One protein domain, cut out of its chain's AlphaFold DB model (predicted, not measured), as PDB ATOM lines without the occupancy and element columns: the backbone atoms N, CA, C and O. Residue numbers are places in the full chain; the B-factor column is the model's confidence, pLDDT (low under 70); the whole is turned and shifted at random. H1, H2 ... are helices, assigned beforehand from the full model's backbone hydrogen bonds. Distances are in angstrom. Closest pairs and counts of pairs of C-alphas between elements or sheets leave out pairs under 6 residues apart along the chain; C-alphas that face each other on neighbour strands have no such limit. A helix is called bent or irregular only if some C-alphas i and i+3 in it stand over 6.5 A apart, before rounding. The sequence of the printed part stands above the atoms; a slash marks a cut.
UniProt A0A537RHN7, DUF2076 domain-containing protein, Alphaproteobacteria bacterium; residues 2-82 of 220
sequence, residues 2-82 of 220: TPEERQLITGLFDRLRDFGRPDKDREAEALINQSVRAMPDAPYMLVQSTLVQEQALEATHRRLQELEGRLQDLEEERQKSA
ATOM      1  N   THR A   2     145.062 164.631 171.288       94.31
ATOM      2  CA  THR A   2     146.263 164.565 172.124       94.31
ATOM      3  C   THR A   2     146.951 165.939 172.214       94.31
ATOM      4  O   THR A   2     146.659 166.839 171.412       94.31
ATOM      5  N   PRO A   3     147.835 166.162 173.204       94.69
ATOM      6  CA  PRO A   3     148.659 167.369 173.264       94.69
ATOM      7  C   PRO A   3     149.498 167.589 171.996       94.69
ATOM      8  O   PRO A   3     149.630 168.723 171.540       94.69
ATOM      9  N   GLU A   4     150.006 166.514 171.401       92.25
ATOM     10  CA  GLU A   4     150.830 166.532 170.191       92.25
ATOM     11  C   GLU A   4     150.000 166.946 168.969       92.25
ATOM     12  O   GLU A   4     150.379 167.864 168.243       92.25
ATOM     13  N   GLU A   5     148.813 166.355 168.784       92.69
ATOM     14  CA  GLU A   5     147.874 166.743 167.720       92.69
ATOM     15  C   GLU A   5     147.507 168.229 167.813       92.69
ATOM     16  O   GLU A   5     147.426 168.931 166.805       92.69
ATOM     17  N   ARG A   6     147.330 168.744 169.036       95.81
ATOM     18  CA  ARG A   6     147.068 170.170 169.269       95.81
ATOM     19  C   ARG A   6     148.215 171.055 168.824       95.81
ATOM     20  O   ARG A   6     147.957 172.104 168.233       95.81
ATOM     21  N   GLN A   7     149.449 170.657 169.100       96.06
ATOM     22  CA  GLN A   7     150.627 171.405 168.674       96.06
ATOM     23  C   GLN A   7     150.760 171.409 167.151       96.06
ATOM     24  O   GLN A   7     150.966 172.473 166.576       96.06
ATOM     25  N   LEU A   8     150.557 170.259 166.500       95.31
ATOM     26  CA  LEU A   8     150.596 170.142 165.040       95.31
ATOM     27  C   LEU A   8     149.561 171.050 164.367       95.31
ATOM     28  O   LEU A   8     149.911 171.844 163.495       95.31
ATOM     29  N   ILE A   9     148.305 170.994 164.819       95.88
ATOM     30  CA  ILE A   9     147.226 171.831 164.274       95.88
ATOM     31  C   ILE A   9     147.526 173.317 164.503       95.88
ATOM     32  O   ILE A   9     147.390 174.121 163.584       95.88
ATOM     33  N   THR A  10     147.951 173.695 165.711       96.38
ATOM     34  CA  THR A  10     148.255 175.102 166.025       96.38
ATOM     35  C   THR A  10     149.403 175.617 165.156       96.38
ATOM     36  O   THR A  10     149.264 176.662 164.526       96.38
ATOM     37  N   GLY A  11     150.483 174.840 165.035       95.50
ATOM     38  CA  GLY A  11     151.633 175.187 164.202       95.50
ATOM     39  C   GLY A  11     151.293 175.298 162.714       95.50
ATOM     40  O   GLY A  11     151.804 176.196 162.047       95.50
ATOM     41  N   LEU A  12     150.399 174.448 162.195       95.06
ATOM     42  CA  LEU A  12     149.895 174.565 160.823       95.06
ATOM     43  C   LEU A  12     149.200 175.916 160.599       95.06
ATOM     44  O   LEU A  12     149.493 176.614 159.629       95.06
ATOM     45  N   PHE A  13     148.299 176.311 161.502       95.25
ATOM     46  CA  PHE A  13     147.588 177.585 161.376       95.25
ATOM     47  C   PHE A  13     148.489 178.803 161.594       95.25
ATOM     48  O   PHE A  13     148.253 179.830 160.959       95.25
ATOM     49  N   ASP A  14     149.510 178.707 162.445       95.44
ATOM     50  CA  ASP A  14     150.504 179.772 162.606       95.44
ATOM     51  C   ASP A  14     151.295 179.972 161.303       95.44
ATOM     52  O   ASP A  14     151.321 181.086 160.781       95.44
ATOM     53  N   ARG A  15     151.787 178.889 160.681       92.75
ATOM     54  CA  ARG A  15     152.431 178.959 159.355       92.75
ATOM     55  C   ARG A  15     151.509 179.552 158.291       92.75
ATOM     56  O   ARG A  15     151.936 180.405 157.520       92.75
ATOM     57  N   LEU A  16     150.237 179.144 158.246       92.25
ATOM     58  CA  LEU A  16     149.262 179.703 157.299       92.25
ATOM     59  C   LEU A  16     149.060 181.215 157.477       92.25
ATOM     60  O   LEU A  16     148.823 181.908 156.491       92.25
ATOM     61  N   ARG A  17     149.154 181.743 158.706       91.75
ATOM     62  CA  ARG A  17     149.102 183.196 158.945       91.75
ATOM     63  C   ARG A  17     150.366 183.894 158.456       91.75
ATOM     64  O   ARG A  17     150.251 184.987 157.902       91.75
ATOM     65  N   ASP A  18     151.527 183.265 158.616       93.38
ATOM     66  CA  ASP A  18     152.815 183.813 158.173       93.38
ATOM     67  C   ASP A  18     152.900 183.952 156.645       93.38
ATOM     68  O   ASP A  18     153.518 184.890 156.144       93.38
ATOM     69  N   PHE A  19     152.213 183.085 155.890       86.38
ATOM     70  CA  PHE A  19     152.093 183.201 154.427       86.38
ATOM     71  C   PHE A  19     151.253 184.405 153.954       86.38
ATOM     72  O   PHE A  19     151.245 184.720 152.762       86.38
ATOM     73  N   GLY A  20     150.579 185.118 154.863       78.88
ATOM     74  CA  GLY A  20     149.776 186.294 154.539       78.88
ATOM     75  C   GLY A  20     148.469 185.966 153.808       78.88
ATOM     76  O   GLY A  20     148.045 184.816 153.701       78.88
ATOM     77  N   ARG A  21     147.768 187.003 153.330       84.38
ATOM     78  CA  ARG A  21     146.533 186.824 152.549       84.38
ATOM     79  C   ARG A  21     146.900 186.728 151.067       84.38
ATOM     80  O   ARG A  21     147.371 187.732 150.535       84.38
ATOM     81  N   PRO A  22     146.672 185.586 150.401       84.88
ATOM     82  CA  PRO A  22     146.873 185.502 148.963       84.88
ATOM     83  C   PRO A  22     145.830 186.355 148.238       84.88
ATOM     84  O   PRO A  22     144.697 186.500 148.715       84.88
ATOM     85  N   ASP A  23     146.192 186.870 147.064       91.25
ATOM     86  CA  ASP A  23     145.216 187.392 146.113       91.25
ATOM     87  C   ASP A  23     144.332 186.229 145.657       91.25
ATOM     88  O   ASP A  23     144.775 185.311 144.967       91.25
ATOM     89  N   LYS A  24     143.082 186.229 146.120       90.00
ATOM     90  CA  LYS A  24     142.143 185.148 145.840       90.00
ATOM     91  C   LYS A  24     141.445 185.377 144.511       90.00
ATOM     92  O   LYS A  24     140.905 186.456 144.260       90.00
ATOM     93  N   ASP A  25     141.358 184.316 143.724       96.25
ATOM     94  CA  ASP A  25     140.394 184.243 142.637       96.25
ATOM     95  C   ASP A  25     138.969 184.222 143.221       96.25
ATOM     96  O   ASP A  25     138.647 183.418 144.103       96.25
ATOM     97  N   ARG A  26     138.114 185.129 142.736       96.88
ATOM     98  CA  ARG A  26     136.730 185.274 143.203       96.88
ATOM     99  C   ARG A  26     135.855 184.080 142.827       96.88
ATOM    100  O   ARG A  26     134.966 183.732 143.602       96.88
ATOM    101  N   GLU A  27     136.079 183.471 141.665       97.94
ATOM    102  CA  GLU A  27     135.328 182.293 141.224       97.94
ATOM    103  C   GLU A  27     135.701 181.084 142.085       97.94
ATOM    104  O   GLU A  27     134.819 180.412 142.630       97.94
ATOM    105  N   ALA A  28     137.002 180.880 142.315       96.81
ATOM    106  CA  ALA A  28     137.483 179.828 143.204       96.81
ATOM    107  C   ALA A  28     136.966 180.017 144.641       96.81
ATOM    108  O   ALA A  28     136.506 179.060 145.259       96.81
ATOM    109  N   GLU A  29     136.982 181.244 145.177       96.19
ATOM    110  CA  GLU A  29     136.454 181.528 146.517       96.19
ATOM    111  C   GLU A  29     134.948 181.238 146.621       96.19
ATOM    112  O   GLU A  29     134.499 180.670 147.621       96.19
ATOM    113  N   ALA A  30     134.158 181.580 145.600       97.88
ATOM    114  CA  ALA A  30     132.730 181.272 145.572       97.88
ATOM    115  C   ALA A  30     132.472 179.757 145.562       97.88
ATOM    116  O   ALA A  30     131.656 179.274 146.355       97.88
ATOM    117  N   LEU A  31     133.202 179.011 144.725       97.94
ATOM    118  CA  LEU A  31     133.096 177.555 144.641       97.94
ATOM    119  C   LEU A  31     133.504 176.886 145.958       97.94
ATOM    120  O   LEU A  31     132.735 176.096 146.500       97.94
ATOM    121  N   ILE A  32     134.656 177.255 146.526       96.12
ATOM    122  CA  ILE A  32     135.131 176.717 147.810       96.12
ATOM    123  C   ILE A  32     134.089 176.959 148.906       96.12
ATOM    124  O   ILE A  32     133.749 176.039 149.647       96.12
ATOM    125  N   ASN A  33     133.530 178.169 148.991       96.88
ATOM    126  CA  ASN A  33     132.503 178.483 149.983       96.88
ATOM    127  C   ASN A  33     131.221 177.659 149.786       96.88
ATOM    128  O   ASN A  33     130.604 177.247 150.770       96.88
ATOM    129  N   GLN A  34     130.809 177.409 148.541       97.88
ATOM    130  CA  GLN A  34     129.681 176.525 148.247       97.88
ATOM    131  C   GLN A  34     129.985 175.082 148.677       97.88
ATOM    132  O   GLN A  34     129.167 174.474 149.366       97.88
ATOM    133  N   SER A  35     131.166 174.560 148.340       97.38
ATOM    134  CA  SER A  35     131.589 173.206 148.705       97.38
ATOM    135  C   SER A  35     131.701 173.018 150.219       97.38
ATOM    136  O   SER A  35     131.215 172.021 150.739       97.38
ATOM    137  N   VAL A  36     132.251 173.991 150.953       97.50
ATOM    138  CA  VAL A  36     132.337 173.947 152.426       97.50
ATOM    139  C   VAL A  36     130.949 173.970 153.072       97.50
ATOM    140  O   VAL A  36     130.728 173.316 154.084       97.50
ATOM    141  N   ARG A  37     129.978 174.682 152.485       97.56
ATOM    142  CA  ARG A  37     128.584 174.638 152.962       97.56
ATOM    143  C   ARG A  37     127.916 173.294 152.682       97.56
ATOM    144  O   ARG A  37     127.107 172.854 153.493       97.56
ATOM    145  N   ALA A  38     128.238 172.664 151.552       97.88
ATOM    146  CA  ALA A  38     127.742 171.335 151.207       97.88
ATOM    147  C   ALA A  38     128.394 170.228 152.055       97.88
ATOM    148  O   ALA A  38     127.763 169.206 152.313       97.88
ATOM    149  N   MET A  39     129.631 170.442 152.509       97.62
ATOM    150  CA  MET A  39     130.398 169.508 153.328       97.62
ATOM    151  C   MET A  39     130.965 170.223 154.567       97.62
ATOM    152  O   MET A  39     132.118 170.658 154.556       97.62
ATOM    153  N   PRO A  40     130.178 170.337 155.653       96.38
ATOM    154  CA  PRO A  40     130.586 171.051 156.865       96.38
ATOM    155  C   PRO A  40     131.867 170.509 157.516       96.38
ATOM    156  O   PRO A  40     132.602 171.273 158.139       96.38
ATOM    157  N   ASP A  41     132.160 169.218 157.327       97.19
ATOM    158  CA  ASP A  41     133.359 168.551 157.850       97.19
ATOM    159  C   ASP A  41     134.615 168.782 156.988       97.19
ATOM    160  O   ASP A  41     135.722 168.410 157.388       97.19
ATOM    161  N   ALA A  42     134.487 169.430 155.822       97.00
ATOM    162  CA  ALA A  42     135.600 169.660 154.902       97.00
ATOM    163  C   ALA A  42     136.820 170.329 155.565       97.00
ATOM    164  O   ALA A  42     137.934 169.859 155.329       97.00
ATOM    165  N   PRO A  43     136.682 171.359 156.430       95.50
ATOM    166  CA  PRO A  43     137.837 171.954 157.099       95.50
ATOM    167  C   PRO A  43     138.614 170.951 157.960       95.50
ATOM    168  O   PRO A  43     139.842 170.983 157.974       95.50
ATOM    169  N   TYR A  44     137.916 170.041 158.646       95.69
ATOM    170  CA  TYR A  44     138.553 169.013 159.468       95.69
ATOM    171  C   TYR A  44     139.345 168.023 158.602       95.69
ATOM    172  O   TYR A  44     140.517 167.760 158.874       95.69
ATOM    173  N   MET A  45     138.740 167.537 157.512       96.56
ATOM    174  CA  MET A  45     139.389 166.604 156.581       96.56
ATOM    175  C   MET A  45     140.585 167.230 155.855       96.56
ATOM    176  O   MET A  45     141.614 166.575 155.686       96.56
ATOM    177  N   LEU A  46     140.474 168.497 155.446       96.50
ATOM    178  CA  LEU A  46     141.567 169.228 154.804       96.50
ATOM    179  C   LEU A  46     142.764 169.362 155.747       96.50
ATOM    180  O   LEU A  46     143.876 169.037 155.344       96.50
ATOM    181  N   VAL A  47     142.541 169.749 157.008       96.88
ATOM    182  CA  VAL A  47     143.613 169.826 158.014       96.88
ATOM    183  C   VAL A  47     144.274 168.463 158.214       96.88
ATOM    184  O   VAL A  47     145.499 168.373 158.182       96.88
ATOM    185  N   GLN A  48     143.486 167.397 158.372       94.94
ATOM    186  CA  GLN A  48     144.026 166.048 158.546       94.94
ATOM    187  C   GLN A  48     144.887 165.621 157.346       94.94
ATOM    188  O   GLN A  48     145.990 165.109 157.534       94.94
ATOM    189  N   SER A  49     144.416 165.877 156.122       95.69
ATOM    190  CA  SER A  49     145.158 165.581 154.893       95.69
ATOM    191  C   SER A  49     146.459 166.382 154.803       95.69
ATOM    192  O   SER A  49     147.517 165.811 154.543       95.69
ATOM    193  N   THR A  50     146.415 167.686 155.087       96.38
ATOM    194  CA  THR A  50     147.606 168.545 155.068       96.38
ATOM    195  C   THR A  50     148.649 168.097 156.092       96.38
ATOM    196  O   THR A  50     149.826 168.031 155.751       96.38
ATOM    197  N   LEU A  51     148.247 167.711 157.308       95.12
ATOM    198  CA  LEU A  51     149.184 167.213 158.325       95.12
ATOM    199  C   LEU A  51     149.898 165.924 157.885       95.12
ATOM    200  O   LEU A  51     151.105 165.791 158.078       95.12
ATOM    201  N   VAL A  52     149.180 164.991 157.255       95.75
ATOM    202  CA  VAL A  52     149.785 163.761 156.712       95.75
ATOM    203  C   VAL A  52     150.759 164.087 155.577       95.75
ATOM    204  O   VAL A  52     151.850 163.518 155.509       95.75
ATOM    205  N   GLN A  53     150.397 165.022 154.695       96.06
ATOM    206  CA  GLN A  53     151.270 165.468 153.608       96.06
ATOM    207  C   GLN A  53     152.555 166.119 154.137       96.06
ATOM    208  O   GLN A  53     153.631 165.840 153.611       96.06
ATOM    209  N   GLU A  54     152.477 166.928 155.196       92.38
ATOM    210  CA  GLU A  54     153.658 167.522 155.837       92.38
ATOM    211  C   GLU A  54     154.608 166.447 156.381       92.38
ATOM    212  O   GLU A  54     155.808 166.490 156.108       92.38
ATOM    213  N   GLN A  55     154.076 165.436 157.072       92.56
ATOM    214  CA  GLN A  55     154.880 164.322 157.582       92.56
ATOM    215  C   GLN A  55     155.535 163.517 156.450       92.56
ATOM    216  O   GLN A  55     156.700 163.123 156.553       92.56
ATOM    217  N   ALA A  56     154.813 163.293 155.350       93.81
ATOM    218  CA  ALA A  56     155.349 162.607 154.178       93.81
ATOM    219  C   ALA A  56     156.480 163.409 153.506       93.81
ATOM    220  O   ALA A  56     157.499 162.832 153.104       93.81
ATOM    221  N   LEU A  57     156.332 164.733 153.412       95.69
ATOM    222  CA  LEU A  57     157.368 165.628 152.892       95.69
ATOM    223  C   LEU A  57     158.610 165.633 153.791       95.69
ATOM    224  O   LEU A  57     159.723 165.506 153.281       95.69
ATOM    225  N   GLU A  58     158.437 165.696 155.112       95.12
ATOM    226  CA  GLU A  58     159.546 165.646 156.073       95.12
ATOM    227  C   GLU A  58     160.310 164.316 155.992       95.12
ATOM    228  O   GLU A  58     161.541 164.299 155.890       95.12
ATOM    229  N   ALA A  59     159.589 163.191 155.949       94.38
ATOM    230  CA  ALA A  59     160.189 161.869 155.795       94.38
ATOM    231  C   ALA A  59     160.976 161.742 154.478       94.38
ATOM    232  O   ALA A  59     162.073 161.175 154.454       94.38
ATOM    233  N   THR A  60     160.445 162.308 153.391       96.19
ATOM    234  CA  THR A  60     161.114 162.327 152.083       96.19
ATOM    235  C   THR A  60     162.382 163.174 152.125       96.19
ATOM    236  O   THR A  60     163.426 162.730 151.646       96.19
ATOM    237  N   HIS A  61     162.326 164.357 152.741       95.94
ATOM    238  CA  HIS A  61     163.482 165.240 152.870       95.94
ATOM    239  C   HIS A  61     164.614 164.588 153.671       95.94
ATOM    240  O   HIS A  61     165.760 164.581 153.229       95.94
ATOM    241  N   ARG A  62     164.286 163.950 154.800       97.44
ATOM    242  CA  ARG A  62     165.260 163.205 155.609       97.44
ATOM    243  C   ARG A  62     165.947 162.100 154.807       97.44
ATOM    244  O   ARG A  62     167.155 161.910 154.915       97.44
ATOM    245  N   ARG A  63     165.184 161.377 153.987       94.31
ATOM    246  CA  ARG A  63     165.726 160.311 153.140       94.31
ATOM    247  C   ARG A  63     166.612 160.852 152.019       94.31
ATOM    248  O   ARG A  63     167.598 160.210 151.672       94.31
ATOM    249  N   LEU A  64     166.270 162.011 151.464       97.12
ATOM    250  CA  LEU A  64     167.083 162.686 150.457       97.12
ATOM    251  C   LEU A  64     168.439 163.098 151.042       97.12
ATOM    252  O   LEU A  64     169.460 162.745 150.465       97.12
ATOM    253  N   GLN A  65     168.456 163.704 152.233       97.44
ATOM    254  CA  GLN A  65     169.701 164.039 152.936       97.44
ATOM    255  C   GLN A  65     170.569 162.802 153.221       97.44
ATOM    256  O   GLN A  65     171.786 162.836 153.058       97.44
ATOM    257  N   GLU A  66     169.956 161.684 153.623       96.75
ATOM    258  CA  GLU A  66     170.685 160.431 153.847       96.75
ATOM    259  C   GLU A  66     171.310 159.887 152.553       96.75
ATOM    260  O   GLU A  66     172.443 159.404 152.558       96.75
ATOM    261  N   LEU A  67     170.580 159.962 151.437       96.19
ATOM    262  CA  LEU A  67     171.088 159.552 150.130       96.19
ATOM    263  C   LEU A  67     172.225 160.461 149.655       96.19
ATOM    264  O   LEU A  67     173.229 159.946 149.166       96.19
ATOM    265  N   GLU A  68     172.097 161.775 149.831       96.38
ATOM    266  CA  GLU A  68     173.153 162.743 149.516       96.38
ATOM    267  C   GLU A  68     174.428 162.467 150.321       96.38
ATOM    268  O   GLU A  68     175.511 162.417 149.742       96.38
ATOM    269  N   GLY A  69     174.305 162.174 151.621       96.75
ATOM    270  CA  GLY A  69     175.451 161.807 152.460       96.75
ATOM    271  C   GLY A  69     176.165 160.545 151.972       96.75
ATOM    272  O   GLY A  69     177.382 160.537 151.811       96.75
ATOM    273  N   ARG A  70     175.411 159.493 151.630       94.81
ATOM    274  CA  ARG A  70     175.993 158.250 151.088       94.81
ATOM    275  C   ARG A  70     176.692 158.464 149.747       94.81
ATOM    276  O   ARG A  70     177.698 157.812 149.478       94.81
ATOM    277  N   LEU A  71     176.149 159.328 148.887       94.06
ATOM    278  CA  LEU A  71     176.794 159.673 147.620       94.06
ATOM    279  C   LEU A  71     178.127 160.383 147.865       94.06
ATOM    280  O   LEU A  71     179.120 160.017 147.241       94.06
ATOM    281  N   GLN A  72     178.166 161.320 148.813       94.88
ATOM    282  CA  GLN A  72     179.392 162.018 149.185       94.88
ATOM    283  C   GLN A  72     180.454 161.059 149.753       94.88
ATOM    284  O   GLN A  72     181.606 161.107 149.322       94.88
ATOM    285  N   ASP A  73     180.069 160.138 150.641       94.31
ATOM    286  CA  ASP A  73     180.983 159.133 151.201       94.31
ATOM    287  C   ASP A  73     181.600 158.248 150.101       94.31
ATOM    288  O   ASP A  73     182.815 158.030 150.065       94.31
ATOM    289  N   LEU A  74     180.780 157.788 149.148       92.19
ATOM    290  CA  LEU A  74     181.237 156.986 148.008       92.19
ATOM    291  C   LEU A  74     182.173 157.773 147.079       92.19
ATOM    292  O   LEU A  74     183.143 157.215 146.554       92.19
ATOM    293  N   GLU A  75     181.899 159.058 146.848       90.00
ATOM    294  CA  GLU A  75     182.776 159.931 146.066       90.00
ATOM    295  C   GLU A  75     184.134 160.124 146.753       90.00
ATOM    296  O   GLU A  75     185.175 160.008 146.096       90.00
ATOM    297  N   GLU A  76     184.149 160.332 148.070       90.31
ATOM    298  CA  GLU A  76     185.381 160.438 148.852       90.31
ATOM    299  C   GLU A  76     186.196 159.138 148.855       90.31
ATOM    300  O   GLU A  76     187.420 159.176 148.696       90.31
ATOM    301  N   GLU A  77     185.552 157.979 149.011       86.50
ATOM    302  CA  GLU A  77     186.215 156.672 148.912       86.50
ATOM    303  C   GLU A  77     186.832 156.458 147.524       86.50
ATOM    304  O   GLU A  77     187.957 155.949 147.405       86.50
ATOM    305  N   ARG A  78     186.149 156.900 146.459       77.88
ATOM    306  CA  ARG A  78     186.684 156.808 145.095       77.88
ATOM    307  C   ARG A  78     187.886 157.729 144.873       77.88
ATOM    308  O   ARG A  78     188.820 157.353 144.168       77.88
ATOM    309  N   GLN A  79     187.906 158.910 145.490       75.06
ATOM    310  CA  GLN A  79     189.053 159.825 145.431       75.06
ATOM    311  C   GLN A  79     190.243 159.321 146.264       75.06
ATOM    312  O   GLN A  79     191.386 159.381 145.806       75.06
ATOM    313  N   LYS A  80     189.996 158.749 147.451       70.25
ATOM    314  CA  LYS A  80     191.038 158.145 148.306       70.25
ATOM    315  C   LYS A  80     191.669 156.912 147.640       70.25
ATOM    316  O   LYS A  80     192.891 156.775 147.648       70.25
ATOM    317  N   SER A  81     190.869 156.066 146.984       61.78
ATOM    318  CA  SER A  81     191.361 154.913 146.206       61.78
ATOM    319  C   SER A  81     192.047 155.307 144.888       61.78
ATOM    320  O   SER A  81     192.967 154.610 144.457       61.78
ATOM    321  N   ALA A  82     191.698 156.453 144.288       59.28
ATOM    322  CA  ALA A  82     192.444 157.031 143.165       59.28
ATOM    323  C   ALA A  82     193.812 157.617 143.583       59.28
ATOM    324  O   ALA A  82     194.733 157.658 142.767       59.28
TER     325      ALA A  82
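This is residues 2 to 82 of the 220 residues of the protein "DUF2076 domain-containing protein" of Alphaproteobacteria bacterium (UniProt A0A537RHN7). One long straight helix, H3, makes the length of this model, and two shorter helices stand near its beginning: H1 crosses H3 about at right angles, and H2 makes a corner with the first residues of H3. The far part of H3, residues 55 to 82, sticks out as a bare arm. The printed part has 81 residues with three named helices, in the order H1, H2, H3 along the chain, and no named strand; the class is all helix. The whole is extended, with a radius of gyration of the C-alphas of 20.8 A and an elongated outline of 66 by 34 by 22 A.

H1 takes residues 3 to 18, from C-alpha 3 at (148.659, 167.369, 173.264) to C-alpha 18, 22.7 A from first to last C-alpha. Seven residues lie between it and H2, which takes residues 26 to 38 and measures 18.4 A from first to last C-alpha; its C-alpha 26 is at (136.730, 185.274, 143.203). Three residues after H2 comes H3, residues 42 to 82, the longest helix with 41 residues; it measures 59.4 A from first to last C-alpha and ends with C-alpha 82 at (192.444, 157.031, 143.165). None of the three helices is bent or irregular.

H1 touches H3 with residues 8 to 12 alone, and H3 touches H1 with residues 47 to 51 alone. Their closest C-alphas are those of Leu 8 and Leu 51, 7.5 A apart. The lines of H1 and H3 are about perpendicular, at 87 degrees. H1 and H2 are apart. H2 and H3 are close but not clearly touching, with 2 pairs of C-alphas within 8 A; the closest are those of Val 36 and Ala 42, 5.9 A apart. H2 and H3 run opposite ways at a steep tilt of 64 degrees, and their centres are 35.2 A apart. H2 touches no helix. In H1, H2 and H3 every O i to N i+4 pair of the backbone is within hydrogen-bond range.

The two C-alphas farthest apart are those of Arg 37 and Ala 82, at 67.0 A, while the first and last printed C-alphas, of Thr 2 and Ala 82, are 55.0 A apart. Residues 14 to 46 stand free, of which 14 to 18 belong to H1, 26 to 38 to H2 and 42 to 46 to H3; residues 55 to 82 of H3 stand free too. The link from H1 to H2 is short and the link from H2 to H3 is tight. The printed part has no cut. The mean pLDDT of the printed part is 93.0, and residues 81 to 82 are under 70.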